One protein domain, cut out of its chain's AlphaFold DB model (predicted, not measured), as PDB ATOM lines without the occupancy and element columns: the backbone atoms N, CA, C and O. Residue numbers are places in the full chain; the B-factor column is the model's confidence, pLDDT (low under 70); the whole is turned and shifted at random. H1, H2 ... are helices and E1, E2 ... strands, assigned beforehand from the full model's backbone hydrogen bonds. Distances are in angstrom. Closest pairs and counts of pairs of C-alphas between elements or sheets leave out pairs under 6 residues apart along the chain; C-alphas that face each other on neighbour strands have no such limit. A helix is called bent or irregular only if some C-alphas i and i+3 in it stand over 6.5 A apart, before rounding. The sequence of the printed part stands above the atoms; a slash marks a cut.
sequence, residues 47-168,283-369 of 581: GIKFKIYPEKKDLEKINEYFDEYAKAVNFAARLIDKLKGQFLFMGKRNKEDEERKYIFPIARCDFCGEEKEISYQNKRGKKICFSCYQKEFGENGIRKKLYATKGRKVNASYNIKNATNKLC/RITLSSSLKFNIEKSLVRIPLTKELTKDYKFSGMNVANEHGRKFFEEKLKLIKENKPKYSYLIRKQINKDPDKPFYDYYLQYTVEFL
ATOM      1  N   GLY A  47     -16.178  -7.833  40.171       90.12
ATOM      2  CA  GLY A  47     -17.485  -7.989  40.799       90.12
ATOM      3  C   GLY A  47     -17.486  -9.185  41.746       90.12
ATOM      4  O   GLY A  47     -17.358 -10.327  41.303       90.12
ATOM      5  N   ILE A  48     -17.648  -8.926  43.036       90.12
ATOM      6  CA  ILE A  48     -17.823  -9.936  44.076       90.12
ATOM      7  C   ILE A  48     -19.319 -10.076  44.324       90.12
ATOM      8  O   ILE A  48     -19.997  -9.083  44.572       90.12
ATOM      9  N   LYS A  49     -19.856 -11.289  44.197       91.31
ATOM     10  CA  LYS A  49     -21.294 -11.530  44.304       91.31
ATOM     11  C   LYS A  49     -21.590 -12.494  45.443       91.31
ATOM     12  O   LYS A  49     -21.105 -13.621  45.420       91.31
ATOM     13  N   PHE A  50     -22.429 -12.060  46.372       90.88
ATOM     14  CA  PHE A  50     -22.911 -12.852  47.498       90.88
ATOM     15  C   PHE A  50     -24.413 -13.062  47.361       90.88
ATOM     16  O   PHE A  50     -25.114 -12.155  46.913       90.88
ATOM     17  N   LYS A  51     -24.912 -14.240  47.732       92.62
ATOM     18  CA  LYS A  51     -26.344 -14.431  47.970       92.62
ATOM     19  C   LYS A  51     -26.684 -13.813  49.323       92.62
ATOM     20  O   LYS A  51     -25.888 -13.923  50.249       92.62
ATOM     21  N   ILE A  52     -27.825 -13.148  49.414       93.00
ATOM     22  CA  ILE A  52     -28.335 -12.561  50.653       93.00
ATOM     23  C   ILE A  52     -29.575 -13.343  51.071       93.00
ATOM     24  O   ILE A  52     -30.333 -13.794  50.209       93.00
ATOM     25  N   TYR A  53     -29.781 -13.469  52.377       90.94
ATOM     26  CA  TYR A  53     -30.908 -14.168  52.979       90.94
ATOM     27  C   TYR A  53     -31.741 -13.193  53.827       90.94
ATOM     28  O   TYR A  53     -31.525 -13.105  55.036       90.94
ATOM     29  N   PRO A  54     -32.655 -12.418  53.210       89.56
ATOM     30  CA  PRO A  54     -33.640 -11.642  53.954       89.56
ATOM     31  C   PRO A  54     -34.595 -12.537  54.746       89.56
ATOM     32  O   PRO A  54     -34.899 -13.656  54.328       89.56
ATOM     33  N   GLU A  55     -35.095 -12.026  55.868       87.56
ATOM     34  CA  GLU A  55     -36.152 -12.681  56.640       87.56
ATOM     35  C   GLU A  55     -37.470 -12.685  55.857       87.56
ATOM     36  O   GLU A  55     -37.752 -11.748  55.107       87.56
ATOM     37  N   LYS A  56     -38.309 -13.714  56.055       85.25
ATOM     38  CA  LYS A  56     -39.575 -13.871  55.312       85.25
ATOM     39  C   LYS A  56     -40.469 -12.627  55.397       85.25
ATOM     40  O   LYS A  56     -40.987 -12.198  54.372       85.25
ATOM     41  N   LYS A  57     -40.566 -12.009  56.580       86.25
ATOM     42  CA  LYS A  57     -41.363 -10.792  56.826       86.25
ATOM     43  C   LYS A  57     -40.899  -9.553  56.048       86.25
ATOM     44  O   LYS A  57     -41.678  -8.628  55.863       86.25
ATOM     45  N   ASP A  58     -39.646  -9.521  55.591       86.94
ATOM     46  CA  ASP A  58     -39.088  -8.368  54.874       86.94
ATOM     47  C   ASP A  58     -39.177  -8.520  53.348       86.94
ATOM     48  O   ASP A  58     -38.946  -7.554  52.621       86.94
ATOM     49  N   LEU A  59     -39.491  -9.718  52.838       88.25
ATOM     50  CA  LEU A  59     -39.448 -10.020  51.403       88.25
ATOM     51  C   LEU A  59     -40.398  -9.141  50.587       88.25
ATOM     52  O   LEU A  59     -39.993  -8.618  49.549       88.25
ATOM     53  N   GLU A  60     -41.632  -8.962  51.055       88.62
ATOM     54  CA  GLU A  60     -42.638  -8.133  50.381       88.62
ATOM     55  C   GLU A  60     -42.193  -6.673  50.316       88.62
ATOM     56  O   GLU A  60     -42.117  -6.100  49.229       88.62
ATOM     57  N   LYS A  61     -41.762  -6.111  51.452       90.31
ATOM     58  CA  LYS A  61     -41.256  -4.735  51.535       90.31
ATOM     59  C   LYS A  61     -40.023  -4.510  50.654       90.31
ATOM     60  O   LYS A  61     -39.890  -3.465  50.021       90.31
ATOM     61  N   ILE A  62     -39.104  -5.479  50.593       91.00
ATOM     62  CA  ILE A  62     -37.928  -5.394  49.716       91.00
ATOM     63  C   ILE A  62     -38.362  -5.408  48.249       91.00
ATOM     64  O   ILE A  62     -37.857  -4.603  47.464       91.00
ATOM     65  N   ASN A  63     -39.280  -6.297  47.864       90.94
ATOM     66  CA  ASN A  63     -39.782  -6.370  46.492       90.94
ATOM     67  C   ASN A  63     -40.474  -5.076  46.072       90.94
ATOM     68  O   ASN A  63     -40.114  -4.519  45.034       90.94
ATOM     69  N   GLU A  64     -41.363  -4.564  46.918       92.06
ATOM     70  CA  GLU A  64     -42.009  -3.272  46.719       92.06
ATOM     71  C   GLU A  64     -40.961  -2.167  46.530       92.06
ATOM     72  O   GLU A  64     -41.042  -1.380  45.590       92.06
ATOM     73  N   TYR A  65     -39.898  -2.160  47.339       93.62
ATOM     74  CA  TYR A  65     -38.817  -1.185  47.204       93.62
ATOM     75  C   TYR A  65     -38.117  -1.233  45.835       93.62
ATOM     76  O   TYR A  65     -37.786  -0.189  45.266       93.62
ATOM     77  N   PHE A  66     -37.889  -2.427  45.277       94.62
ATOM     78  CA  PHE A  66     -37.341  -2.571  43.924       94.62
ATOM     79  C   PHE A  66     -38.280  -2.011  42.852       94.62
ATOM     80  O   PHE A  66     -37.802  -1.411  41.882       94.62
ATOM     81  N   ASP A  67     -39.590  -2.195  43.014       93.81
ATOM     82  CA  ASP A  67     -40.597  -1.689  42.082       93.81
ATOM     83  C   ASP A  67     -40.718  -0.166  42.166       93.81
ATOM     84  O   ASP A  67     -40.697   0.512  41.137       93.81
ATOM     85  N   GLU A  68     -40.720   0.399  43.371       94.94
ATOM     86  CA  GLU A  68     -40.691   1.847  43.599       94.94
ATOM     87  C   GLU A  68     -39.411   2.486  43.041       94.94
ATOM     88  O   GLU A  68     -39.463   3.513  42.356       94.94
ATOM     89  N   TYR A  69     -38.255   1.840  43.229       95.50
ATOM     90  CA  TYR A  69     -37.003   2.272  42.606       95.50
ATOM     91  C   TYR A  69     -37.116   2.270  41.077       95.50
ATOM     92  O   TYR A  69     -36.686   3.215  40.411       95.50
ATOM     93  N   ALA A  70     -37.735   1.238  40.497       96.00
ATOM     94  CA  ALA A  70     -37.928   1.141  39.056       96.00
ATOM     95  C   ALA A  70     -38.858   2.222  38.502       96.00
ATOM     96  O   ALA A  70     -38.530   2.848  37.488       96.00
ATOM     97  N   LYS A  71     -39.983   2.479  39.178       95.25
ATOM     98  CA  LYS A  71     -40.912   3.571  38.852       95.25
ATOM     99  C   LYS A  71     -40.177   4.910  38.829       95.25
ATOM    100  O   LYS A  71     -40.271   5.637  37.838       95.25
ATOM    101  N   ALA A  72     -39.365   5.187  39.850       95.06
ATOM    102  CA  ALA A  72     -38.580   6.414  39.938       95.06
ATOM    103  C   ALA A  72     -37.556   6.547  38.792       95.06
ATOM    104  O   ALA A  72     -37.457   7.614  38.182       95.06
ATOM    105  N   VAL A  73     -36.829   5.472  38.448       96.06
ATOM    106  CA  VAL A  73     -35.867   5.474  37.323       96.06
ATOM    107  C   VAL A  73     -36.576   5.729  36.001       96.06
ATOM    108  O   VAL A  73     -36.106   6.538  35.202       96.06
ATOM    109  N   ASN A  74     -37.718   5.084  35.771       95.56
ATOM    110  CA  ASN A  74     -38.503   5.272  34.553       95.56
ATOM    111  C   ASN A  74     -39.031   6.701  34.424       95.56
ATOM    112  O   ASN A  74     -38.924   7.296  33.349       95.56
ATOM    113  N   PHE A  75     -39.555   7.269  35.512       93.75
ATOM    114  CA  PHE A  75     -40.000   8.660  35.554       93.75
ATOM    115  C   PHE A  75     -38.849   9.624  35.241       93.75
ATOM    116  O   PHE A  75     -38.946  10.423  34.306       93.75
ATOM    117  N   ALA A  76     -37.724   9.487  35.951       94.19
ATOM    118  CA  ALA A  76     -36.547  10.322  35.743       94.19
ATOM    119  C   ALA A  76     -36.015  10.195  34.308       94.19
ATOM    120  O   ALA A  76     -35.766  11.204  33.653       94.19
ATOM    121  N   ALA A  77     -35.901   8.980  33.768       94.94
ATOM    122  CA  ALA A  77     -35.404   8.754  32.413       94.94
ATOM    123  C   ALA A  77     -36.308   9.382  31.343       94.94
ATOM    124  O   ALA A  77     -35.800  10.006  30.410       94.94
ATOM    125  N   ARG A  78     -37.637   9.279  31.483       93.06
ATOM    126  CA  ARG A  78     -38.592   9.934  30.570       93.06
ATOM    127  C   ARG A  78     -38.478  11.453  30.631       93.06
ATOM    128  O   ARG A  78     -38.515  12.104  29.587       93.06
ATOM    129  N   LEU A  79     -38.306  12.016  31.827       91.62
ATOM    130  CA  LEU A  79     -38.145  13.456  31.981       91.62
ATOM    131  C   LEU A  79     -36.820  13.947  31.388       91.62
ATOM    132  O   LEU A  79     -36.804  14.934  30.656       91.62
ATOM    133  N   ILE A  80     -35.724  13.239  31.653       92.56
ATOM    134  CA  ILE A  80     -34.401  13.560  31.109       92.56
ATOM    135  C   ILE A  80     -34.422  13.493  29.583       92.56
ATOM    136  O   ILE A  80     -33.921  14.407  28.930       92.56
ATOM    137  N   ASP A  81     -35.032  12.456  29.007       91.44
ATOM    138  CA  ASP A  81     -35.213  12.329  27.558       91.44
ATOM    139  C   ASP A  81     -36.023  13.502  26.986       91.44
ATOM    140  O   ASP A  81     -35.628  14.086  25.977       91.44
ATOM    141  N   LYS A  82     -37.101  13.920  27.668       89.62
ATOM    142  CA  LYS A  82     -37.904  15.091  27.277       89.62
ATOM    143  C   LYS A  82     -37.089  16.385  27.322       89.62
ATOM    144  O   LYS A  82     -37.125  17.140  26.357       89.62
ATOM    145  N   LEU A  83     -36.355  16.640  28.407       88.56
ATOM    146  CA  LEU A  83     -35.560  17.859  28.590       88.56
ATOM    147  C   LEU A  83     -34.400  17.932  27.594       88.56
ATOM    148  O   LEU A  83     -34.224  18.940  26.914       88.56
ATOM    149  N   LYS A  84     -33.626  16.850  27.458       88.50
ATOM    150  CA  LYS A  84     -32.485  16.805  26.533       88.50
ATOM    151  C   LYS A  84     -32.933  16.786  25.075       88.50
ATOM    152  O   LYS A  84     -32.262  17.385  24.244       88.50
ATOM    153  N   GLY A  85     -34.063  16.145  24.775       83.69
ATOM    154  CA  GLY A  85     -34.641  16.072  23.433       83.69
ATOM    155  C   GLY A  85     -35.107  17.416  22.869       83.69
ATOM    156  O   GLY A  85     -35.345  17.512  21.668       83.69
ATOM    157  N   GLN A  86     -35.202  18.464  23.695       87.06
ATOM    158  CA  GLN A  86     -35.456  19.826  23.215       87.06
ATOM    159  C   GLN A  86     -34.269  20.402  22.441       87.06
ATOM    160  O   GLN A  86     -34.486  21.286  21.620       87.06
ATOM    161  N   PHE A  87     -33.053  19.906  22.690       89.88
ATOM    162  CA  PHE A  87     -31.804  20.415  22.133       89.88
ATOM    163  C   PHE A  87     -31.197  19.418  21.141       89.88
ATOM    164  O   PHE A  87     -30.881  18.276  21.479       89.88
ATOM    165  N   LEU A  88     -31.002  19.866  19.906       88.50
ATOM    166  CA  LEU A  88     -30.371  19.121  18.826       88.50
ATOM    167  C   LEU A  88     -28.871  19.404  18.806       88.50
ATOM    168  O   LEU A  88     -28.443  20.538  18.986       88.50
ATOM    169  N   PHE A  89     -28.072  18.361  18.592       90.56
ATOM    170  CA  PHE A  89     -26.620  18.477  18.474       90.56
ATOM    171  C   PHE A  89     -26.240  19.065  17.108       90.56
ATOM    172  O   PHE A  89     -26.661  18.527  16.086       90.56
ATOM    173  N   MET A  90     -25.433  20.126  17.097       89.75
ATOM    174  CA  MET A  90     -25.090  20.881  15.883       89.75
ATOM    175  C   MET A  90     -23.789  20.440  15.202       89.75
ATOM    176  O   MET A  90     -23.533  20.841  14.070       89.75
ATOM    177  N   GLY A  91     -22.966  19.622  15.863       87.62
ATOM    178  CA  GLY A  91     -21.652  19.260  15.337       87.62
ATOM    179  C   GLY A  91     -21.737  18.511  14.005       87.62
ATOM    180  O   GLY A  91     -22.341  17.434  13.923       87.62
ATOM    181  N   LYS A  92     -21.057  19.030  12.979       85.25
ATOM    182  CA  LYS A  92     -20.876  18.362  11.679       85.25
ATOM    183  C   LYS A  92     -19.513  17.683  11.646       85.25
ATOM    184  O   LYS A  92     -18.543  18.241  12.136       85.25
ATOM    185  N   ARG A  93     -19.418  16.472  11.099       82.94
ATOM    186  CA  ARG A  93     -18.110  15.810  10.960       82.94
ATOM    187  C   ARG A  93     -17.336  16.434   9.809       82.94
ATOM    188  O   ARG A  93     -17.859  16.442   8.696       82.94
ATOM    189  N   ASN A  94     -16.105  16.853  10.071       80.69
ATOM    190  CA  ASN A  94     -15.148  17.150   9.022       80.69
ATOM    191  C   ASN A  94     -14.834  15.846   8.269       80.69
ATOM    192  O   ASN A  94     -14.502  14.834   8.891       80.69
ATOM    193  N   LYS A  95     -15.040  15.836   6.949       73.56
ATOM    194  CA  LYS A  95     -14.769  14.664   6.101       73.56
ATOM    195  C   LYS A  95     -13.322  14.624   5.608       73.56
ATOM    196  O   LYS A  95     -12.876  13.540   5.249       73.56
ATOM    197  N   GLU A  96     -12.638  15.764   5.618       70.81
ATOM    198  CA  GLU A  96     -11.256  15.932   5.151       70.81
ATOM    199  C   GLU A  96     -10.239  15.609   6.253       70.81
ATOM    200  O   GLU A  96      -9.122  15.196   5.974       70.81
ATOM    201  N   ASP A  97     -10.652  15.705   7.518       59.09
ATOM    202  CA  ASP A  97      -9.846  15.294   8.665       59.09
ATOM    203  C   ASP A  97      -9.873  13.761   8.837       59.09
ATOM    204  O   ASP A  97     -10.941  13.160   9.023       59.09
ATOM    205  N   GLU A  98      -8.698  13.119   8.847       56.94
ATOM    206  CA  GLU A  98      -8.543  11.684   9.130       56.94
ATOM    207  C   GLU A  98      -9.161  11.283  10.486       56.94
ATOM    208  O   GLU A  98      -9.689  10.174  10.633       56.94
ATOM    209  N   GLU A  99      -9.168  12.192  11.472       60.50
ATOM    210  CA  GLU A  99      -9.767  11.978  12.796       60.50
ATOM    211  C   GLU A  99     -11.292  12.230  12.819       60.50
ATOM    212  O   GLU A  99     -11.970  11.867  13.788       60.50
ATOM    213  N   ARG A 100     -11.863  12.778  11.733       68.69
ATOM    214  CA  ARG A 100     -13.290  13.114  11.562       68.69
ATOM    215  C   ARG A 100     -13.859  13.969  12.698       68.69
ATOM    216  O   ARG A 100     -14.947  13.666  13.217       68.69
ATOM    217  N   LYS A 101     -13.125  15.008  13.113       76.00
ATOM    218  CA  LYS A 101     -13.538  15.905  14.202       76.00
ATOM    219  C   LYS A 101     -14.870  16.586  13.909       76.00
ATOM    220  O   LYS A 101     -15.280  16.746  12.760       76.00
ATOM    221  N   TYR A 102     -15.572  16.948  14.976       83.75
ATOM    222  CA  TYR A 102     -16.786  17.745  14.867       83.75
ATOM    223  C   TYR A 102     -16.414  19.222  14.744       83.75
ATOM    224  O   TYR A 102     -15.655  19.717  15.567       83.75
ATOM    225  N   ILE A 103     -16.971  19.894  13.741       85.94
ATOM    226  CA  ILE A 103     -16.926  21.344  13.565       85.94
ATOM    227  C   ILE A 103     -18.236  21.912  14.110       85.94
ATOM    228  O   ILE A 103     -19.319  21.373  13.826       85.94
ATOM    229  N   PHE A 104     -18.129  22.984  14.890       90.88
ATOM    230  CA  PHE A 104     -19.249  23.676  15.513       90.88
ATOM    231  C   PHE A 104     -19.350  25.112  14.995       90.88
ATOM    232  O   PHE A 104     -18.324  25.741  14.756       90.88
ATOM    233  N   PRO A 105     -20.569  25.648  14.829       89.81
ATOM    234  CA  PRO A 105     -20.735  27.064  14.536       89.81
ATOM    235  C   PRO A 105     -20.315  27.905  15.748       89.81
ATOM    236  O   PRO A 105     -20.667  27.571  16.884       89.81
ATOM    237  N   ILE A 106     -19.599  29.000  15.504       91.25
ATOM    238  CA  ILE A 106     -19.320  30.025  16.513       91.25
ATOM    239  C   ILE A 106     -20.530  30.955  16.569       91.25
ATOM    240  O   ILE A 106     -21.018  31.415  15.538       91.25
ATOM    241  N   ALA A 107     -21.071  31.159  17.765       91.81
ATOM    242  CA  ALA A 107     -22.118  32.140  18.009       91.81
ATOM    243  C   ALA A 107     -22.189  32.476  19.502       91.81
ATOM    244  O   ALA A 107     -21.665  31.754  20.356       91.81
ATOM    245  N   ARG A 108     -22.916  33.546  19.825       93.38
ATOM    246  CA  ARG A 108     -23.249  33.894  21.205       93.38
ATOM    247  C   ARG A 108     -24.095  32.801  21.866       93.38
ATOM    248  O   ARG A 108     -25.087  32.334  21.303       93.38
ATOM    249  N   CYS A 109     -23.697  32.372  23.062       92.94
ATOM    250  CA  CYS A 109     -24.429  31.382  23.846       92.94
ATOM    251  C   CYS A 109     -25.483  32.048  24.740       92.94
ATOM    252  O   CYS A 109     -25.138  32.841  25.610       92.94
ATOM    253  N   ASP A 110     -26.742  31.610  24.652       92.44
ATOM    254  CA  ASP A 110     -27.862  32.200  25.411       92.44
ATOM    255  C   ASP A 110     -27.824  31.928  26.927       92.44
ATOM    256  O   ASP A 110     -28.708  32.357  27.662       92.44
ATOM    257  N   PHE A 111     -26.845  31.154  27.404       91.19
ATOM    258  CA  PHE A 111     -26.739  30.729  28.804       91.19
ATOM    259  C   PHE A 111     -25.577  31.381  29.552       91.19
ATOM    260  O   PHE A 111     -25.643  31.505  30.770       91.19
ATOM    261  N   CYS A 112     -24.502  31.751  28.856       92.88
ATOM    262  CA  CYS A 112     -23.360  32.445  29.456       92.88
ATOM    263  C   CYS A 112     -23.045  33.782  28.784       92.88
ATOM    264  O   CYS A 112     -22.145  34.468  29.238       92.88
ATOM    265  N   GLY A 113     -23.715  34.141  27.686       90.94
ATOM    266  CA  GLY A 113     -23.511  35.408  26.983       90.94
ATOM    267  C   GLY A 113     -22.237  35.498  26.136       90.94
ATOM    268  O   GLY A 113     -22.168  36.387  25.296       90.94
ATOM    269  N   GLU A 114     -21.278  34.590  26.316       92.31
ATOM    270  CA  GLU A 114     -20.017  34.523  25.560       92.31
ATOM    271  C   GLU A 114     -20.183  33.982  24.130       92.31
ATOM    272  O   GLU A 114     -21.000  33.084  23.877       92.31
ATOM    273  N   GLU A 115     -19.344  34.476  23.220       92.19
ATOM    274  CA  GLU A 115     -19.213  34.007  21.842       92.19
ATOM    275  C   GLU A 115     -18.199  32.862  21.742       92.19
ATOM    276  O   GLU A 115     -17.031  33.004  22.092       92.19
ATOM    277  N   LYS A 116     -18.676  31.681  21.335       92.00
ATOM    278  CA  LYS A 116     -17.877  30.448  21.281       92.00
ATOM    279  C   LYS A 116     -18.579  29.362  20.477       92.00
ATOM    280  O   LYS A 116     -19.701  29.533  20.006       92.00
ATOM    281  N   GLU A 117     -17.929  28.210  20.352       92.19
ATOM    282  CA  GLU A 117     -18.499  27.031  19.704       92.19
ATOM    283  C   GLU A 117     -19.827  26.585  20.350       92.19
ATOM    284  O   GLU A 117     -19.906  26.215  21.531       92.19
ATOM    285  N   ILE A 118     -20.886  26.568  19.542       93.81
ATOM    286  CA  ILE A 118     -22.220  26.126  19.941       93.81
ATOM    287  C   ILE A 118     -22.400  24.651  19.613       93.81
ATOM    288  O   ILE A 118     -22.389  24.214  18.463       93.81
ATOM    289  N   SER A 119     -22.627  23.860  20.658       90.38
ATOM    290  CA  SER A 119     -22.786  22.414  20.527       90.38
ATOM    291  C   SER A 119     -24.233  21.991  20.318       90.38
ATOM    292  O   SER A 119     -24.470  20.957  19.686       90.38
ATOM    293  N   TYR A 120     -25.195  22.752  20.851       92.56
ATOM    294  CA  TYR A 120     -26.608  22.409  20.750       92.56
ATOM    295  C   TYR A 120     -27.503  23.619  20.489       92.56
ATOM    296  O   TYR A 120     -27.217  24.730  20.931       92.56
ATOM    297  N   GLN A 121     -28.641  23.362  19.846       92.38
ATOM    298  CA  GLN A 121     -29.689  24.350  19.612       92.38
ATOM    299  C   GLN A 121     -31.071  23.738  19.827       92.38
ATOM    300  O   GLN A 121     -31.303  22.587  19.454       92.38
ATOM    301  N   ASN A 122     -31.994  24.479  20.440       92.50
ATOM    302  CA  ASN A 122     -33.373  24.021  20.585       92.50
ATOM    303  C   ASN A 122     -34.266  24.416  19.397       92.50
ATOM    304  O   ASN A 122     -33.901  25.241  18.566       92.50
ATOM    305  N   LYS A 123     -35.482  23.856  19.335       85.94
ATOM    306  CA  LYS A 123     -36.459  24.185  18.276       85.94
ATOM    307  C   LYS A 123     -36.871  25.663  18.224       85.94
ATOM    308  O   LYS A 123     -37.329  26.113  17.187       85.94
ATOM    309  N   ARG A 124     -36.732  26.399  19.331       87.06
ATOM    310  CA  ARG A 124     -37.027  27.840  19.428       87.06
ATOM    311  C   ARG A 124     -35.814  28.710  19.070       87.06
ATOM    312  O   ARG A 124     -35.821  29.898  19.352       87.06
ATOM    313  N   GLY A 125     -34.748  28.115  18.536       87.69
ATOM    314  CA  GLY A 125     -33.544  28.821  18.114       87.69
ATOM    315  C   GLY A 125     -32.492  29.043  19.201       87.69
ATOM    316  O   GLY A 125     -31.381  29.424  18.840       87.69
ATOM    317  N   LYS A 126     -32.766  28.742  20.483       90.88
ATOM    318  CA  LYS A 126     -31.809  28.979  21.577       90.88
ATOM    319  C   LYS A 126     -30.550  28.128  21.429       90.88
ATOM    320  O   LYS A 126     -30.650  26.899  21.360       90.88
ATOM    321  N   LYS A 127     -29.388  28.774  21.448       93.06
ATOM    322  CA  LYS A 127     -28.037  28.239  21.266       93.06
ATOM    323  C   LYS A 127     -27.336  28.050  22.609       93.06
ATOM    324  O   LYS A 127     -27.300  28.937  23.461       93.06
ATOM    325  N   ILE A 128     -26.728  26.883  22.797       93.81
ATOM    326  CA  ILE A 128     -26.001  26.548  24.023       93.81
ATOM    327  C   ILE A 128     -24.649  25.892  23.719       93.81
ATOM    328  O   ILE A 128     -24.542  24.936  22.942       93.81
ATOM    329  N   CYS A 129     -23.599  26.410  24.356       92.94
ATOM    330  CA  CYS A 129     -22.258  25.836  24.301       92.94
ATOM    331  C   CYS A 129     -22.176  24.519  25.098       92.94
ATOM    332  O   CYS A 129     -23.036  24.213  25.932       92.94
ATOM    333  N   PHE A 130     -21.117  23.734  24.879       90.75
ATOM    334  CA  PHE A 130     -20.946  22.447  25.559       90.75
ATOM    335  C   PHE A 130     -20.923  22.565  27.090       90.75
ATOM    336  O   PHE A 130     -21.585  21.783  27.775       90.75
ATOM    337  N   SER A 131     -20.182  23.532  27.642       90.00
ATOM    338  CA  SER A 131     -20.005  23.672  29.093       90.00
ATOM    339  C   SER A 131     -21.314  24.034  29.799       90.00
ATOM    340  O   SER A 131     -21.692  23.365  30.765       90.00
ATOM    341  N   CYS A 132     -22.066  25.007  29.275       92.06
ATOM    342  CA  CYS A 132     -23.400  25.348  29.771       92.06
ATOM    343  C   CYS A 132     -24.363  24.167  29.634       92.06
ATOM    344  O   CYS A 132     -25.107  23.875  30.568       92.06
ATOM    345  N   TYR A 133     -24.312  23.434  28.517       91.31
ATOM    346  CA  TYR A 133     -25.146  22.248  28.342       91.31
ATOM    347  C   TYR A 133     -24.849  21.174  29.393       91.31
ATOM    348  O   TYR A 133     -25.776  20.608  29.968       91.31
ATOM    349  N   GLN A 134     -23.578  20.908  29.706       89.38
ATOM    350  CA  GLN A 134     -23.219  19.972  30.777       89.38
ATOM    351  C   GLN A 134     -23.654  20.475  32.159       89.38
ATOM    352  O   GLN A 134     -24.142  19.688  32.971       89.38
ATOM    353  N   LYS A 135     -23.532  21.779  32.424       89.50
ATOM    354  CA  LYS A 135     -23.969  22.386  33.689       89.50
ATOM    355  C   LYS A 135     -25.483  22.271  33.889       89.50
ATOM    356  O   LYS A 135     -25.915  21.956  34.994       89.50
ATOM    357  N   GLU A 136     -26.267  22.466  32.829       88.31
ATOM    358  CA  GLU A 136     -27.735  22.518  32.873       88.31
ATOM    359  C   GLU A 136     -28.434  21.172  32.652       88.31
ATOM    360  O   GLU A 136     -29.475  20.898  33.258       88.31
ATOM    361  N   PHE A 137     -27.886  20.347  31.759       89.44
ATOM    362  CA  PHE A 137     -28.490  19.108  31.254       89.44
ATOM    363  C   PHE A 137     -27.601  17.870  31.455       89.44
ATOM    364  O   PHE A 137     -27.981  16.754  31.077       89.44
ATOM    365  N   GLY A 138     -26.419  18.046  32.050       87.06
ATOM    366  CA  GLY A 138     -25.626  16.953  32.600       87.06
ATOM    367  C   GLY A 138     -26.220  16.422  33.905       87.06
ATOM    368  O   GLY A 138     -27.215  16.935  34.419       87.06
ATOM    369  N   GLU A 139     -25.597  15.379  34.453       87.38
ATOM    370  CA  GLU A 139     -26.116  14.639  35.612       87.38
ATOM    371  C   GLU A 139     -26.386  15.546  36.820       87.38
ATOM    372  O   GLU A 139     -27.479  15.518  37.386       87.38
ATOM    373  N   ASN A 140     -25.440  16.426  37.154       86.12
ATOM    374  CA  ASN A 140     -25.572  17.350  38.280       86.12
ATOM    375  C   ASN A 140     -26.632  18.440  38.049       86.12
ATOM    376  O   ASN A 140     -27.361  18.777  38.981       86.12
ATOM    377  N   GLY A 141     -26.739  18.980  36.832       87.19
ATOM    378  CA  GLY A 141     -27.739  19.999  36.488       87.19
ATOM    379  C   GLY A 141     -29.159  19.455  36.566       87.19
ATOM    380  O   GLY A 141     -30.021  19.993  37.256       87.19
ATOM    381  N   ILE A 142     -29.368  18.304  35.934       88.88
ATOM    382  CA  ILE A 142     -30.628  17.563  35.968       88.88
ATOM    383  C   ILE A 142     -30.988  17.145  37.394       88.88
ATOM    384  O   ILE A 142     -32.138  17.291  37.803       88.88
ATOM    385  N   ARG A 143     -30.014  16.698  38.191       86.44
ATOM    386  CA  ARG A 143     -30.245  16.354  39.596       86.44
ATOM    387  C   ARG A 143     -30.802  17.524  40.401       86.44
ATOM    388  O   ARG A 143     -31.758  17.326  41.145       86.44
ATOM    389  N   LYS A 144     -30.259  18.731  40.216       83.69
ATOM    390  CA  LYS A 144     -30.771  19.953  40.864       83.69
ATOM    391  C   LYS A 144     -32.203  20.296  40.431       83.69
ATOM    392  O   LYS A 144     -32.933  20.881  41.219       83.69
ATOM    393  N   LYS A 145     -32.603  19.917  39.211       85.31
ATOM    394  CA  LYS A 145     -33.955  20.139  38.663       85.31
ATOM    395  C   LYS A 145     -34.981  19.098  39.106       85.31
ATOM    396  O   LYS A 145     -36.157  19.423  39.156       85.31
ATOM    397  N   LEU A 146     -34.562  17.862  39.384       83.94
ATOM    398  CA  LEU A 146     -35.464  16.752  39.727       83.94
ATOM    399  C   LEU A 146     -35.652  16.550  41.231       83.94
ATOM    400  O   LEU A 146     -36.673  16.006  41.645       83.94
ATOM    401  N   TYR A 147     -34.663  16.912  42.051       79.81
ATOM    402  CA  TYR A 147     -34.666  16.578  43.472       79.81
ATOM    403  C   TYR A 147     -34.260  17.764  44.347       79.81
ATOM    404  O   TYR A 147     -33.135  18.266  44.275       79.81
ATOM    405  N   ALA A 148     -35.191  18.191  45.201       72.88
ATOM    406  CA  ALA A 148     -34.977  19.270  46.152       72.88
ATOM    407  C   ALA A 148     -34.017  18.813  47.258       72.88
ATOM    408  O   ALA A 148     -34.241  17.806  47.929       72.88
ATOM    409  N   THR A 149     -32.944  19.574  47.458       69.25
ATOM    410  CA  THR A 149     -32.068  19.472  48.639       69.25
ATOM    411  C   THR A 149     -32.438  20.592  49.613       69.25
ATOM    412  O   THR A 149     -33.064  21.560  49.181       69.25
ATOM    413  N   LYS A 150     -32.109  20.461  50.911       60.47
ATOM    414  CA  LYS A 150     -32.453  21.469  51.938       60.47
ATOM    415  C   LYS A 150     -32.157  22.890  51.418       60.47
ATOM    416  O   LYS A 150     -31.040  23.150  50.979       60.47
ATOM    417  N   GLY A 151     -33.178  23.754  51.407       61.56
ATOM    418  CA  GLY A 151     -33.098  25.147  50.942       61.56
ATOM    419  C   GLY A 151     -33.371  25.400  49.448       61.56
ATOM    420  O   GLY A 151     -33.351  26.551  49.029       61.56
ATOM    421  N   ARG A 152     -33.643  24.378  48.618       70.50
ATOM    422  CA  ARG A 152     -33.933  24.559  47.179       70.50
ATOM    423  C   ARG A 152     -35.367  24.186  46.819       70.50
ATOM    424  O   ARG A 152     -35.771  23.039  47.003       70.50
ATOM    425  N   LYS A 153     -36.103  25.127  46.219       68.69
ATOM    426  CA  LYS A 153     -37.410  24.865  45.601       68.69
ATOM    427  C   LYS A 153     -37.204  24.203  44.235       68.69
ATOM    428  O   LYS A 153     -36.409  24.668  43.422       68.69
ATOM    429  N   VAL A 154     -37.906  23.100  43.996       76.62
ATOM    430  CA  VAL A 154     -37.939  22.400  42.705       76.62
ATOM    431  C   VAL A 154     -39.319  22.590  42.102       76.62
ATOM    432  O   VAL A 154     -40.313  22.526  42.820       76.62
ATOM    433  N   ASN A 155     -39.384  22.819  40.789       76.31
ATOM    434  CA  ASN A 155     -40.658  22.884  40.084       76.31
ATOM    435  C   ASN A 155     -41.430  21.577  40.318       76.31
ATOM    436  O   ASN A 155     -40.911  20.493  40.035       76.31
ATOM    437  N   ALA A 156     -42.661  21.691  40.818       75.44
ATOM    438  CA  ALA A 156     -43.491  20.551  41.184       75.44
ATOM    439  C   ALA A 156     -43.610  19.531  40.044       75.44
ATOM    440  O   ALA A 156     -43.497  18.340  40.295       75.44
ATOM    441  N   SER A 157     -43.711  19.976  38.787       76.12
ATOM    442  CA  SER A 157     -43.843  19.093  37.614       76.12
ATOM    443  C   SER A 157     -42.635  18.181  37.360       76.12
ATOM    444  O   SER A 157     -42.768  17.126  36.736       76.12
ATOM    445  N   TYR A 158     -41.454  18.566  37.846       80.50
ATOM    446  CA  TYR A 158     -40.200  17.840  37.654       80.50
ATOM    447  C   TYR A 158     -39.746  17.101  38.904       80.50
ATOM    448  O   TYR A 158     -38.715  16.435  38.871       80.50
ATOM    449  N   ASN A 159     -40.494  17.192  40.000       84.69
ATOM    450  CA  ASN A 159     -40.089  16.577  41.245       84.69
ATOM    451  C   ASN A 159     -40.175  15.049  41.144       84.69
ATOM    452  O   ASN A 159     -41.234  14.477  40.898       84.69
ATOM    453  N   ILE A 160     -39.052  14.372  41.378       85.06
ATOM    454  CA  ILE A 160     -38.965  12.908  41.362       85.06
ATOM    455  C   ILE A 160     -39.881  12.245  42.402       85.06
ATOM    456  O   ILE A 160     -40.285  11.097  42.223       85.06
ATOM    457  N   LYS A 161     -40.251  12.982  43.457       85.69
ATOM    458  CA  LYS A 161     -41.226  12.558  44.465       85.69
ATOM    459  C   LYS A 161     -42.622  12.291  43.898       85.69
ATOM    460  O   LYS A 161     -43.341  11.469  44.450       85.69
ATOM    461  N   ASN A 162     -42.966  12.886  42.754       85.25
ATOM    462  CA  ASN A 162     -44.227  12.602  42.067       85.25
ATOM    463  C   ASN A 162     -44.311  11.152  41.578       85.25
ATOM    464  O   ASN A 162     -45.404  10.645  41.356       85.25
ATOM    465  N   ALA A 163     -43.168  10.487  41.376       88.12
ATOM    466  CA  ALA A 163     -43.143   9.074  41.020       88.12
ATOM    467  C   ALA A 163     -43.315   8.173  42.247       88.12
ATOM    468  O   ALA A 163     -43.997   7.159  42.171       88.12
ATOM    469  N   THR A 164     -42.644   8.514  43.350       88.75
ATOM    470  CA  THR A 164     -42.691   7.765  44.607       88.75
ATOM    471  C   THR A 164     -42.103   8.577  45.756       88.75
ATOM    472  O   THR A 164     -41.087   9.257  45.585       88.75
ATOM    473  N   ASN A 165     -42.691   8.429  46.946       87.75
ATOM    474  CA  ASN A 165     -42.193   8.968  48.219       87.75
ATOM    475  C   ASN A 165     -41.540   7.904  49.119       87.75
ATOM    476  O   ASN A 165     -41.122   8.211  50.232       87.75
ATOM    477  N   LYS A 166     -41.435   6.656  48.643       89.25
ATOM    478  CA  LYS A 166     -40.988   5.502  49.442       89.25
ATOM    479  C   LYS A 166     -39.467   5.298  49.437       89.25
ATOM    480  O   LYS A 166     -38.951   4.431  50.140       89.25
ATOM    481  N   LEU A 167     -38.722   6.088  48.658       89.56
ATOM    482  CA  LEU A 167     -37.263   5.988  48.557       89.56
ATOM    483  C   LEU A 167     -36.557   6.890  49.574       89.56
ATOM    484  O   LEU A 167     -37.041   7.954  49.951       89.56
ATOM    485  N   CYS A 168     -35.353   6.494  49.988       86.75
ATOM    486  CA  CYS A 168     -34.523   7.341  50.838       86.75
ATOM    487  C   CYS A 168     -33.791   8.415  50.012       86.75
ATOM    488  O   CYS A 168     -33.596   8.284  48.798       86.75
ATOM    489  N   ARG A 283     -32.239  -4.449  39.759       95.12
ATOM    490  CA  ARG A 283     -31.118  -3.980  40.572       95.12
ATOM    491  C   ARG A 283     -31.438  -2.631  41.216       95.12
ATOM    492  O   ARG A 283     -32.120  -1.820  40.595       95.12
ATOM    493  N   ILE A 284     -30.857  -2.392  42.383       94.56
ATOM    494  CA  ILE A 284     -30.795  -1.097  43.064       94.56
ATOM    495  C   ILE A 284     -29.324  -0.754  43.266       94.56
ATOM    496  O   ILE A 284     -28.529  -1.617  43.646       94.56
ATOM    497  N   THR A 285     -28.955   0.496  43.006       93.56
ATOM    498  CA  THR A 285     -27.611   1.008  43.290       93.56
ATOM    499  C   THR A 285     -27.491   1.360  44.767       93.56
ATOM    500  O   THR A 285     -28.268   2.162  45.268       93.56
ATOM    501  N   LEU A 286     -26.508   0.773  45.449       91.19
ATOM    502  CA  LEU A 286     -26.254   0.982  46.874       91.19
ATOM    503  C   LEU A 286     -25.143   2.012  47.111       91.19
ATOM    504  O   LEU A 286     -24.351   2.311  46.214       91.19
ATOM    505  N   SER A 287     -25.060   2.515  48.346       82.56
ATOM    506  CA  SER A 287     -23.985   3.413  48.770       82.56
ATOM    507  C   SER A 287     -22.616   2.735  48.760       82.56
ATOM    508  O   SER A 287     -22.499   1.517  48.881       82.56
ATOM    509  N   SER A 288     -21.560   3.543  48.657       74.62
ATOM    510  CA  SER A 288     -20.180   3.056  48.693       74.62
ATOM    511  C   SER A 288     -19.713   2.603  50.083       74.62
ATOM    512  O   SER A 288     -18.612   2.084  50.219       74.62
ATOM    513  N   SER A 289     -20.527   2.801  51.122       75.81
ATOM    514  CA  SER A 289     -20.159   2.585  52.528       75.81
ATOM    515  C   SER A 289     -21.017   1.491  53.164       75.81
ATOM    516  O   SER A 289     -21.687   1.713  54.171       75.81
ATOM    517  N   LEU A 290     -21.046   0.311  52.540       86.75
ATOM    518  CA  LEU A 290     -21.686  -0.869  53.128       86.75
ATOM    519  C   LEU A 290     -20.843  -1.383  54.298       86.75
ATOM    520  O   LEU A 290     -19.636  -1.570  54.152       86.75
ATOM    521  N   LYS A 291     -21.484  -1.616  55.448       87.69
ATOM    522  CA  LYS A 291     -20.820  -2.148  56.645       87.69
ATOM    523  C   LYS A 291     -20.957  -3.667  56.662       87.69
ATOM    524  O   LYS A 291     -22.073  -4.181  56.639       87.69
ATOM    525  N   PHE A 292     -19.830  -4.368  56.694       88.38
ATOM    526  CA  PHE A 292     -19.779  -5.826  56.778       88.38
ATOM    527  C   PHE A 292     -19.327  -6.246  58.175       88.38
ATOM    528  O   PHE A 292     -18.292  -5.783  58.645       88.38
ATOM    529  N   ASN A 293     -20.065  -7.162  58.796       88.06
ATOM    530  CA  ASN A 293     -19.578  -7.966  59.908       88.06
ATOM    531  C   ASN A 293     -19.228  -9.350  59.350       88.06
ATOM    532  O   ASN A 293     -20.102 -10.161  59.037       88.06
ATOM    533  N   ILE A 294     -17.933  -9.571  59.142       83.38
ATOM    534  CA  ILE A 294     -17.431 -10.719  58.385       83.38
ATOM    535  C   ILE A 294     -17.518 -12.011  59.201       83.38
ATOM    536  O   ILE A 294     -17.947 -13.027  58.660       83.38
ATOM    537  N   GLU A 295     -17.207 -11.944  60.495       81.75
ATOM    538  CA  GLU A 295     -17.269 -13.079  61.424       81.75
ATOM    539  C   GLU A 295     -18.680 -13.661  61.500       81.75
ATOM    540  O   GLU A 295     -18.876 -14.865  61.350       81.75
ATOM    541  N   LYS A 296     -19.693 -12.793  61.613       85.12
ATOM    542  CA  LYS A 296     -21.103 -13.209  61.647       85.12
ATOM    543  C   LYS A 296     -21.716 -13.405  60.254       85.12
ATOM    544  O   LYS A 296     -22.885 -13.769  60.148       85.12
ATOM    545  N   SER A 297     -20.956 -13.167  59.177       87.88
ATOM    546  CA  SER A 297     -21.445 -13.157  57.786       87.88
ATOM    547  C   SER A 297     -22.703 -12.286  57.598       87.88
ATOM    548  O   SER A 297     -23.666 -12.685  56.938       87.88
ATOM    549  N   LEU A 298     -22.684 -11.083  58.183       90.69
ATOM    550  CA  LEU A 298     -23.750 -10.082  58.104       90.69
ATOM    551  C   LEU A 298     -23.306  -8.854  57.300       90.69
ATOM    552  O   LEU A 298     -22.159  -8.412  57.377       90.69
ATOM    553  N   VAL A 299     -24.227  -8.270  56.540       90.88
ATOM    554  CA  VAL A 299     -24.015  -6.999  55.838       90.88
ATOM    555  C   VAL A 299     -25.174  -6.050  56.095       90.88
ATOM    556  O   VAL A 299     -26.334  -6.396  55.867       90.88
ATOM    557  N   ARG A 300     -24.857  -4.828  56.527       90.88
ATOM    558  CA  ARG A 300     -25.850  -3.778  56.742       90.88
ATOM    559  C   ARG A 300     -26.167  -3.078  55.433       90.88
ATOM    560  O   ARG A 300     -25.293  -2.426  54.851       90.88
ATOM    561  N   ILE A 301     -27.414  -3.178  54.978       89.50
ATOM    562  CA  ILE A 301     -27.861  -2.549  53.727       89.50
ATOM    563  C   ILE A 301     -28.865  -1.436  54.046       89.50
ATOM    564  O   ILE A 301     -29.982  -1.729  54.467       89.50
ATOM    565  N   PRO A 302     -28.503  -0.157  53.843       84.75
ATOM    566  CA  PRO A 302     -29.395   0.955  54.138       84.75
ATOM    567  C   PRO A 302     -30.370   1.206  52.977       84.75
ATOM    568  O   PRO A 302     -30.021   1.871  52.000       84.75
ATOM    569  N   LEU A 303     -31.595   0.676  53.074       84.06
ATOM    570  CA  LEU A 303     -32.677   0.954  52.115       84.06
ATOM    571  C   LEU A 303     -33.592   2.092  52.599       84.06
ATOM    572  O   LEU A 303     -33.601   3.174  52.013       84.06
ATOM    573  N   THR A 304     -34.324   1.868  53.690       81.56
ATOM    574  CA  THR A 304     -35.176   2.845  54.401       81.56
ATOM    575  C   THR A 304     -34.933   2.726  55.902       81.56
ATOM    576  O   THR A 304     -34.232   1.810  56.318       81.56
ATOM    577  N   LYS A 305     -35.494   3.607  56.744       74.56
ATOM    578  CA  LYS A 305     -35.369   3.452  58.207       74.56
ATOM    579  C   LYS A 305     -35.860   2.072  58.678       74.56
ATOM    580  O   LYS A 305     -35.161   1.421  59.439       74.56
ATOM    581  N   GLU A 306     -36.980   1.595  58.134       76.44
ATOM    582  CA  GLU A 306     -37.561   0.279  58.451       76.44
ATOM    583  C   GLU A 306     -36.784  -0.912  57.864       76.44
ATOM    584  O   GLU A 306     -36.751  -1.988  58.459       76.44
ATOM    585  N   LEU A 307     -36.160  -0.737  56.693       80.44
ATOM    586  CA  LEU A 307     -35.440  -1.798  55.974       80.44
ATOM    587  C   LEU A 307     -33.917  -1.724  56.138       80.44
ATOM    588  O   LEU A 307     -33.187  -2.474  55.494       80.44
ATOM    589  N   THR A 308     -33.401  -0.815  56.967       79.25
ATOM    590  CA  THR A 308     -31.967  -0.759  57.269       79.25
ATOM    591  C   THR A 308     -31.642  -1.839  58.289       79.25
ATOM    592  O   THR A 308     -31.655  -1.591  59.493       79.25
ATOM    593  N   LYS A 309     -31.339  -3.038  57.791       82.19
ATOM    594  CA  LYS A 309     -31.064  -4.224  58.606       82.19
ATOM    595  C   LYS A 309     -29.749  -4.893  58.223       82.19
ATOM    596  O   LYS A 309     -29.192  -4.650  57.145       82.19
ATOM    597  N   ASP A 310     -29.280  -5.733  59.135       88.06
ATOM    598  CA  ASP A 310     -28.155  -6.631  58.923       88.06
ATOM    599  C   ASP A 310     -28.670  -7.917  58.281       88.06
ATOM    600  O   ASP A 310     -29.442  -8.669  58.869       88.06
ATOM    601  N   TYR A 311     -28.245  -8.164  57.048       90.06
ATOM    602  CA  TYR A 311     -28.653  -9.340  56.300       90.06
ATOM    603  C   TYR A 311     -27.562 -10.401  56.328       90.06
ATOM    604  O   TYR A 311     -26.398 -10.110  56.038       90.06
ATOM    605  N   LYS A 312     -27.949 -11.655  56.584       90.44
ATOM    606  CA  LYS A 312     -27.056 -12.801  56.380       90.44
ATOM    607  C   LYS A 312     -26.695 -12.901  54.904       90.44
ATOM    608  O   LYS A 312     -27.566 -12.796  54.036       90.44
ATOM    609  N   PHE A 313     -25.425 -13.140  54.606       90.44
ATOM    610  CA  PHE A 313     -24.961 -13.388  53.245       90.44
ATOM    611  C   PHE A 313     -24.167 -14.696  53.146       90.44
ATOM    612  O   PHE A 313     -23.725 -15.260  54.144       90.44
ATOM    613  N   SER A 314     -24.025 -15.216  51.927       85.94
ATOM    614  CA  SER A 314     -23.198 -16.393  51.651       85.94
ATOM    615  C   SER A 314     -21.724 -16.025  51.831       85.94
ATOM    616  O   SER A 314     -21.208 -15.251  51.029       85.94
ATOM    617  N   GLY A 315     -21.056 -16.547  52.850       77.50
ATOM    618  CA  GLY A 315     -19.698 -16.169  53.227       77.50
ATOM    619  C   GLY A 315     -18.950 -17.330  53.871       77.50
ATOM    620  O   GLY A 315     -18.826 -18.402  53.279       77.50
ATOM    621  N   MET A 316     -18.453 -17.127  55.091       68.56
ATOM    622  CA  MET A 316     -17.714 -18.161  55.832       68.56
ATOM    623  C   MET A 316     -18.611 -19.327  56.283       68.56
ATOM    624  O   MET A 316     -18.125 -20.418  56.552       68.56
ATOM    625  N   ASN A 317     -19.931 -19.132  56.268       73.38
ATOM    626  CA  ASN A 317     -20.948 -20.144  56.561       73.38
ATOM    627  C   ASN A 317     -21.105 -21.243  55.487       73.38
ATOM    628  O   ASN A 317     -22.009 -22.071  55.586       73.38
ATOM    629  N   VAL A 318     -20.268 -21.272  54.443       78.50
ATOM    630  CA  VAL A 318     -20.288 -22.355  53.449       78.50
ATOM    631  C   VAL A 318     -19.596 -23.607  53.991       78.50
ATOM    632  O   VAL A 318     -18.490 -23.538  54.518       78.50
ATOM    633  N   ALA A 319     -20.234 -24.771  53.831       78.00
ATOM    634  CA  ALA A 319     -19.728 -26.047  54.349       78.00
ATOM    635  C   ALA A 319     -18.404 -26.490  53.697       78.00
ATOM    636  O   ALA A 319     -17.514 -26.988  54.374       78.00
ATOM    637  N   ASN A 320     -18.258 -26.281  52.387       86.31
ATOM    638  CA  ASN A 320     -17.075 -26.694  51.634       86.31
ATOM    639  C   ASN A 320     -15.869 -25.777  51.922       86.31
ATOM    640  O   ASN A 320     -15.950 -24.568  51.689       86.31
ATOM    641  N   GLU A 321     -14.738 -26.367  52.316       83.25
ATOM    642  CA  GLU A 321     -13.456 -25.697  52.583       83.25
ATOM    643  C   GLU A 321     -12.993 -24.799  51.423       83.25
ATOM    644  O   GLU A 321     -12.671 -23.626  51.612       83.25
ATOM    645  N   HIS A 322     -13.056 -25.296  50.183       77.94
ATOM    646  CA  HIS A 322     -12.718 -24.497  49.005       77.94
ATOM    647  C   HIS A 322     -13.652 -23.280  48.864       77.94
ATOM    648  O   HIS A 322     -13.244 -22.220  48.379       77.94
ATOM    649  N   GLY A 323     -14.918 -23.426  49.265       78.94
ATOM    650  CA  GLY A 323     -15.886 -22.334  49.327       78.94
ATOM    651  C   GLY A 323     -15.505 -21.280  50.366       78.94
ATOM    652  O   GLY A 323     -15.510 -20.094  50.037       78.94
ATOM    653  N   ARG A 324     -15.110 -21.704  51.574       81.75
ATOM    654  CA  ARG A 324     -14.649 -20.806  52.648       81.75
ATOM    655  C   ARG A 324     -13.438 -19.995  52.212       81.75
ATOM    656  O   ARG A 324     -13.521 -18.771  52.179       81.75
ATOM    657  N   LYS A 325     -12.393 -20.662  51.713       81.38
ATOM    658  CA  LYS A 325     -11.180 -20.004  51.201       81.38
ATOM    659  C   LYS A 325     -11.484 -19.019  50.071       81.38
ATOM    660  O   LYS A 325     -10.933 -17.922  50.017       81.38
ATOM    661  N   PHE A 326     -12.401 -19.382  49.169       82.38
ATOM    662  CA  PHE A 326     -12.861 -18.465  48.127       82.38
ATOM    663  C   PHE A 326     -13.491 -17.202  48.723       82.38
ATOM    664  O   PHE A 326     -13.184 -16.107  48.259       82.38
ATOM    665  N   PHE A 327     -14.369 -17.329  49.720       84.06
ATOM    666  CA  PHE A 327     -15.001 -16.173  50.347       84.06
ATOM    667  C   PHE A 327     -14.025 -15.353  51.188       84.06
ATOM    668  O   PHE A 327     -14.068 -14.131  51.085       84.06
ATOM    669  N   GLU A 328     -13.108 -15.976  51.924       83.81
ATOM    670  CA  GLU A 328     -12.042 -15.295  52.672       83.81
ATOM    671  C   GLU A 328     -11.216 -14.371  51.772       83.81
ATOM    672  O   GLU A 328     -11.094 -13.177  52.053       83.81
ATOM    673  N   GLU A 329     -10.742 -14.873  50.624       84.00
ATOM    674  CA  GLU A 329     -10.015 -14.059  49.641       84.00
ATOM    675  C   GLU A 329     -10.842 -12.857  49.156       84.00
ATOM    676  O   GLU A 329     -10.313 -11.772  48.915       84.00
ATOM    677  N   LYS A 330     -12.157 -13.033  48.977       86.56
ATOM    678  CA  LYS A 330     -13.053 -11.952  48.540       86.56
ATOM    679  C   LYS A 330     -13.337 -10.942  49.638       86.56
ATOM    680  O   LYS A 330     -13.418  -9.754  49.348       86.56
ATOM    681  N   LEU A 331     -13.491 -11.402  50.869       86.31
ATOM    682  CA  LEU A 331     -13.760 -10.559  52.024       86.31
ATOM    683  C   LEU A 331     -12.528  -9.727  52.392       86.31
ATOM    684  O   LEU A 331     -12.684  -8.558  52.732       86.31
ATOM    685  N   LYS A 332     -11.316 -10.269  52.205       86.62
ATOM    686  CA  LYS A 332     -10.065  -9.503  52.297       86.62
ATOM    687  C   LYS A 332     -10.055  -8.314  51.330       86.62
ATOM    688  O   LYS A 332      -9.844  -7.184  51.755       86.62
ATOM    689  N   LEU A 333     -10.429  -8.533  50.065       85.69
ATOM    690  CA  LEU A 333     -10.531  -7.446  49.081       85.69
ATOM    691  C   LEU A 333     -11.550  -6.366  49.472       85.69
ATOM    692  O   LEU A 333     -11.333  -5.201  49.158       85.69
ATOM    693  N   ILE A 334     -12.652  -6.739  50.132       86.31
ATOM    694  CA  ILE A 334     -13.675  -5.795  50.615       86.31
ATOM    695  C   ILE A 334     -13.166  -4.980  51.808       86.31
ATOM    696  O   ILE A 334     -13.502  -3.805  51.915       86.31
ATOM    697  N   LYS A 335     -12.354  -5.580  52.688       85.44
ATOM    698  CA  LYS A 335     -11.698  -4.863  53.794       85.44
ATOM    699  C   LYS A 335     -10.700  -3.824  53.271       85.44
ATOM    700  O   LYS A 335     -10.664  -2.711  53.776       85.44
ATOM    701  N   GLU A 336      -9.923  -4.185  52.252       86.25
ATOM    702  CA  GLU A 336      -8.842  -3.348  51.709       86.25
ATOM    703  C   GLU A 336      -9.330  -2.270  50.729       86.25
ATOM    704  O   GLU A 336      -8.673  -1.246  50.562       86.25
ATOM    705  N   ASN A 337     -10.470  -2.478  50.060       86.12
ATOM    706  CA  ASN A 337     -10.912  -1.614  48.966       86.12
ATOM    707  C   ASN A 337     -12.367  -1.176  49.131       86.12
ATOM    708  O   ASN A 337     -13.275  -1.999  49.250       86.12
ATOM    709  N   LYS A 338     -12.610   0.132  48.994       84.50
ATOM    710  CA  LYS A 338     -13.965   0.677  48.831       84.50
ATOM    711  C   LYS A 338     -14.559   0.228  47.484       84.50
ATOM    712  O   LYS A 338     -13.822   0.017  46.514       84.50
ATOM    713  N   PRO A 339     -15.891   0.102  47.362       88.06
ATOM    714  CA  PRO A 339     -16.490  -0.339  46.118       88.06
ATOM    715  C   PRO A 339     -16.469   0.807  45.106       88.06
ATOM    716  O   PRO A 339     -16.886   1.929  45.399       88.06
ATOM    717  N   LYS A 340     -16.103   0.495  43.863       88.44
ATOM    718  CA  LYS A 340     -16.361   1.366  42.708       88.44
ATOM    719  C   LYS A 340     -17.865   1.588  42.531       88.44
ATOM    720  O   LYS A 340     -18.319   2.678  42.188       88.44
ATOM    721  N   TYR A 341     -18.636   0.521  42.734       90.25
ATOM    722  CA  TYR A 341     -20.091   0.534  42.838       90.25
ATOM    723  C   TYR A 341     -20.591  -0.774  43.455       90.25
ATOM    724  O   TYR A 341     -19.966  -1.832  43.321       90.25
ATOM    725  N   SER A 342     -21.764  -0.710  44.075       93.44
ATOM    726  CA  SER A 342     -22.453  -1.865  44.645       93.44
ATOM    727  C   SER A 342     -23.912  -1.908  44.212       93.44
ATOM    728  O   SER A 342     -24.563  -0.871  44.093       93.44
ATOM    729  N   TYR A 343     -24.424  -3.117  43.986       94.94
ATOM    730  CA  TYR A 343     -25.813  -3.350  43.610       94.94
ATOM    731  C   TYR A 343     -26.468  -4.375  44.527       94.94
ATOM    732  O   TYR A 343     -25.896  -5.438  44.765       94.94
ATOM    733  N   LEU A 344     -27.698  -4.096  44.947       95.12
ATOM    734  CA  LEU A 344     -28.626  -5.125  45.403       95.12
ATOM    735  C   LEU A 344     -29.378  -5.646  44.179       95.12
ATOM    736  O   LEU A 344     -29.927  -4.857  43.416       95.12
ATOM    737  N   ILE A 345     -29.375  -6.954  43.947       95.75
ATOM    738  CA  ILE A 345     -29.952  -7.584  42.754       95.75
ATOM    739  C   ILE A 345     -31.045  -8.549  43.190       95.75
ATOM    740  O   ILE A 345     -30.768  -9.432  43.997       95.75
ATOM    741  N   ARG A 346     -32.234  -8.446  42.588       93.75
ATOM    742  CA  ARG A 346     -33.282  -9.472  42.690       93.75
ATOM    743  C   ARG A 346     -33.317 -10.319  41.422       93.75
ATOM    744  O   ARG A 346     -33.248  -9.805  40.302       93.75
ATOM    745  N   LYS A 347     -33.402 -11.635  41.583       92.31
ATOM    746  CA  LYS A 347     -33.471 -12.603  40.486       92.31
ATOM    747  C   LYS A 347     -34.678 -13.503  40.690       92.31
ATOM    748  O   LYS A 347     -34.686 -14.302  41.618       92.31
ATOM    749  N   GLN A 348     -35.644 -13.412  39.785       89.88
ATOM    750  CA  GLN A 348     -36.804 -14.298  39.781       89.88
ATOM    751  C   GLN A 348     -36.356 -15.735  39.480       89.88
ATOM    752  O   GLN A 348     -35.571 -15.959  38.549       89.88
ATOM    753  N   ILE A 349     -36.804 -16.683  40.296       87.19
ATOM    754  CA  ILE A 349     -36.458 -18.104  40.179       87.19
ATOM    755  C   ILE A 349     -37.546 -18.853  39.415       87.19
ATOM    756  O   ILE A 349     -37.234 -19.636  38.517       87.19
ATOM    757  N   ASN A 350     -38.810 -18.599  39.747       83.94
ATOM    758  CA  ASN A 350     -39.951 -19.174  39.052       83.94
ATOM    759  C   ASN A 350     -40.377 -18.302  37.861       83.94
ATOM    760  O   ASN A 350     -39.940 -17.165  37.692       83.94
ATOM    761  N   LYS A 351     -41.194 -18.882  36.982       74.62
ATOM    762  CA  LYS A 351     -41.803 -18.173  35.845       74.62
ATOM    763  C   LYS A 351     -43.249 -17.758  36.111       74.62
ATOM    764  O   LYS A 351     -43.857 -17.186  35.215       74.62
ATOM    765  N   ASP A 352     -43.765 -18.083  37.292       76.25
ATOM    766  CA  ASP A 352     -45.094 -17.687  37.736       76.25
ATOM    767  C   ASP A 352     -45.137 -16.150  37.856       76.25
ATOM    768  O   ASP A 352     -44.315 -15.588  38.597       76.25
ATOM    769  N   PRO A 353     -45.986 -15.466  37.068       70.38
ATOM    770  CA  PRO A 353     -46.130 -14.017  37.122       70.38
ATOM    771  C   PRO A 353     -46.850 -13.539  38.386       70.38
ATOM    772  O   PRO A 353     -46.547 -12.444  38.853       70.38
ATOM    773  N   ASP A 354     -47.762 -14.348  38.928       74.50
ATOM    774  CA  ASP A 354     -48.709 -13.943  39.969       74.50
ATOM    775  C   ASP A 354     -48.116 -14.136  41.366       74.50
ATOM    776  O   ASP A 354     -48.374 -13.353  42.280       74.50
ATOM    777  N   LYS A 355     -47.247 -15.142  41.531       74.50
ATOM    778  CA  LYS A 355     -46.503 -15.384  42.780       74.50
ATOM    779  C   LYS A 355     -45.001 -15.477  42.526       74.50
ATOM    780  O   LYS A 355     -44.412 -16.558  42.633       74.50
ATOM    781  N   PRO A 356     -44.331 -14.367  42.173       78.25
ATOM    782  CA  PRO A 356     -42.921 -14.412  41.838       78.25
ATOM    783  C   PRO A 356     -42.059 -14.647  43.087       78.25
ATOM    784  O   PRO A 356     -42.119 -13.926  44.079       78.25
ATOM    785  N   PHE A 357     -41.192 -15.651  43.009       84.88
ATOM    786  CA  PHE A 357     -40.203 -15.976  44.027       84.88
ATOM    787  C   PHE A 357     -38.827 -15.469  43.596       84.88
ATOM    788  O   PHE A 357     -38.353 -15.764  42.489       84.88
ATOM    789  N   TYR A 358     -38.164 -14.719  44.478       90.38
ATOM    790  CA  TYR A 358     -36.902 -14.046  44.181       90.38
ATOM    791  C   TYR A 358     -35.757 -14.524  45.069       90.38
ATOM    792  O   TYR A 358     -35.881 -14.636  46.283       90.38
ATOM    793  N   ASP A 359     -34.594 -14.691  44.445       93.25
ATOM    794  CA  ASP A 359     -33.308 -14.703  45.131       93.25
ATOM    795  C   ASP A 359     -32.695 -13.299  45.139       93.25
ATOM    796  O   ASP A 359     -32.708 -12.598  44.117       93.25
ATOM    797  N   TYR A 360     -32.034 -12.945  46.239       94.44
ATOM    798  CA  TYR A 360     -31.336 -11.671  46.391       94.44
ATOM    799  C   TYR A 360     -29.828 -11.856  46.390       94.44
ATOM    800  O   TYR A 360     -29.291 -12.816  46.945       94.44
ATOM    801  N   TYR A 361     -29.131 -10.915  45.764       95.19
ATOM    802  CA  TYR A 361     -27.682 -10.930  45.693       95.19
ATOM    803  C   TYR A 361     -27.095  -9.542  45.910       95.19
ATOM    804  O   TYR A 361     -27.556  -8.573  45.310       95.19
ATOM    805  N   LEU A 362     -26.017  -9.468  46.683       94.12
ATOM    806  CA  LEU A 362     -25.169  -8.289  46.767       94.12
ATOM    807  C   LEU A 362     -24.060  -8.426  45.733       94.12
ATOM    808  O   LEU A 362     -23.272  -9.365  45.799       94.12
ATOM    809  N   GLN A 363     -23.974  -7.494  44.789       94.25
ATOM    810  CA  GLN A 363     -22.806  -7.345  43.930       94.25
ATOM    811  C   GLN A 363     -21.962  -6.176  44.430       94.25
ATOM    812  O   GLN A 363     -22.340  -5.024  44.250       94.25
ATOM    813  N   TYR A 364     -20.802  -6.471  45.001       92.38
ATOM    814  CA  TYR A 364     -19.812  -5.505  45.459       92.38
ATOM    815  C   TYR A 364     -18.658  -5.455  44.456       92.38
ATOM    816  O   TYR A 364     -17.929  -6.433  44.298       92.38
ATOM    817  N   THR A 365     -18.522  -4.356  43.711       92.62
ATOM    818  CA  THR A 365     -17.489  -4.251  42.673       92.62
ATOM    819  C   THR A 365     -16.325  -3.413  43.170       92.62
ATOM    820  O   THR A 365     -16.488  -2.215  43.384       92.62
ATOM    821  N   VAL A 366     -15.159  -4.038  43.303       90.19
ATOM    822  CA  VAL A 366     -13.905  -3.369  43.669       90.19
ATOM    823  C   VAL A 366     -13.106  -3.006  42.429       90.19
ATOM    824  O   VAL A 366     -13.141  -3.712  41.414       90.19
ATOM    825  N   GLU A 367     -12.389  -1.896  42.528       88.62
ATOM    826  CA  GLU A 367     -11.394  -1.463  41.561       88.62
ATOM    827  C   GLU A 367     -10.058  -1.374  42.284       88.62
ATOM    828  O   GLU A 367      -9.944  -0.619  43.242       88.62
ATOM    829  N   PHE A 368      -9.082  -2.177  41.867       84.75
ATOM    830  CA  PHE A 368      -7.782  -2.228  42.528       84.75
ATOM    831  C   PHE A 368      -6.658  -2.476  41.525       84.75
ATOM    832  O   PHE A 368      -6.863  -3.037  40.439       84.75
ATOM    833  N   LEU A 369      -5.458  -2.046  41.898       82.38
ATOM    834  CA  LEU A 369      -4.231  -2.315  41.164       82.38
ATOM    835  C   LEU A 369      -3.529  -3.495  41.841       82.38
ATOM    836  O   LEU A 369      -3.074  -3.343  42.968       82.38
TER     837      LEU A 369
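Overview. This is residues 47 to 168 and 283 to 369 of the 581 residues of the protein "OrfB_Zn_ribbon domain-containing protein" of Thermodesulfobacterium geofontis (UniProt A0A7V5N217). Two lobes sit at the two ends of one long helix, H1. The larger lobe is a strongly curled sheet of seven strands with H4 and the first half of H1 over one face; the smaller is a little branched sheet, E2 to E5, with H2 over it and H3 after it. The printed part has 209 residues, in the order E1 H1 E2 E3 E4 E5 H2 H3 E6 E7 E8 E9 H4 E10 E11. The large sheet runs E6 E10 E11 E1 E9 E8 E7, antiparallel throughout, and the class is mixed, helices and strands. The whole is loose, with a radius of gyration of the C-alphas of 23.2 A, and elongated, spanning 68 by 44 by 39 A.

Along the chain. E1, residues 47 to 53, begins at C-alpha 47 (-17.485, -7.989, 40.799). H1, residues 56 to 84, is 42.7 A long and irregular, with C-alphas 57 and 60 7.1 A apart; it ends at C-alpha 84 (-32.485, 16.805, 26.533). E2 is residues 87 to 89, E3 106 to 108, E4 115 to 122, E5 127 to 129, H2 130 to 137 and H3 139 to 146. After the cut come E6, 283 to 286, E7, 291 to 293, E8, 298 to 301, E9, 309 to 313, and H4, 321 to 336, 22.8 A. E10, 339 to 348, is 25.4 A; E11, 358 to 368, is 31.5 A and ends at C-alpha 368 (-7.782, -2.228, 42.528).

Arrangement. In the large sheet E11 pairs with E1, N 50 to O 362 at 2.9 A, and with E10 in a hairpin, N 343 to O 363 at 2.8 A. E7 E8 E9 form a meander, each strand the antiparallel neighbour of the one before, as do E3 E4 E5. H1 and H4 make two layers with the large sheet, both helices on one face, at heights over the sheet of 9.7 A and 10.5 A. The closest C-alphas of H1 and E6 are those of Phe 66 and Ile 284, 6.8 A. E4 bends by 79 degrees at residue 119; N 88 and O 121 of E2 and E4 are 2.8 A apart. H2 is on this branched sheet, over E4. H2 and H3 touch only at the corner, and only just, with 3 pairs of C-alphas within 8 A, the closest Lys 135 and Gly 141, 5.3 A. Every O i to N i+4 pair is within hydrogen-bond range in H2, H3 and H4, and 23 of 25 in H1.

Size, cuts and confidence. The C-alphas farthest apart, of Ala 107 and Ala 319, are 68.6 A apart. Residues 169 to 282 are not printed; C-alphas 168 and 283 are 15.7 A apart. The link E2 to E3 is long. Residues 97 to 100, 149 to 151, 153 and 316 have pLDDT under 70.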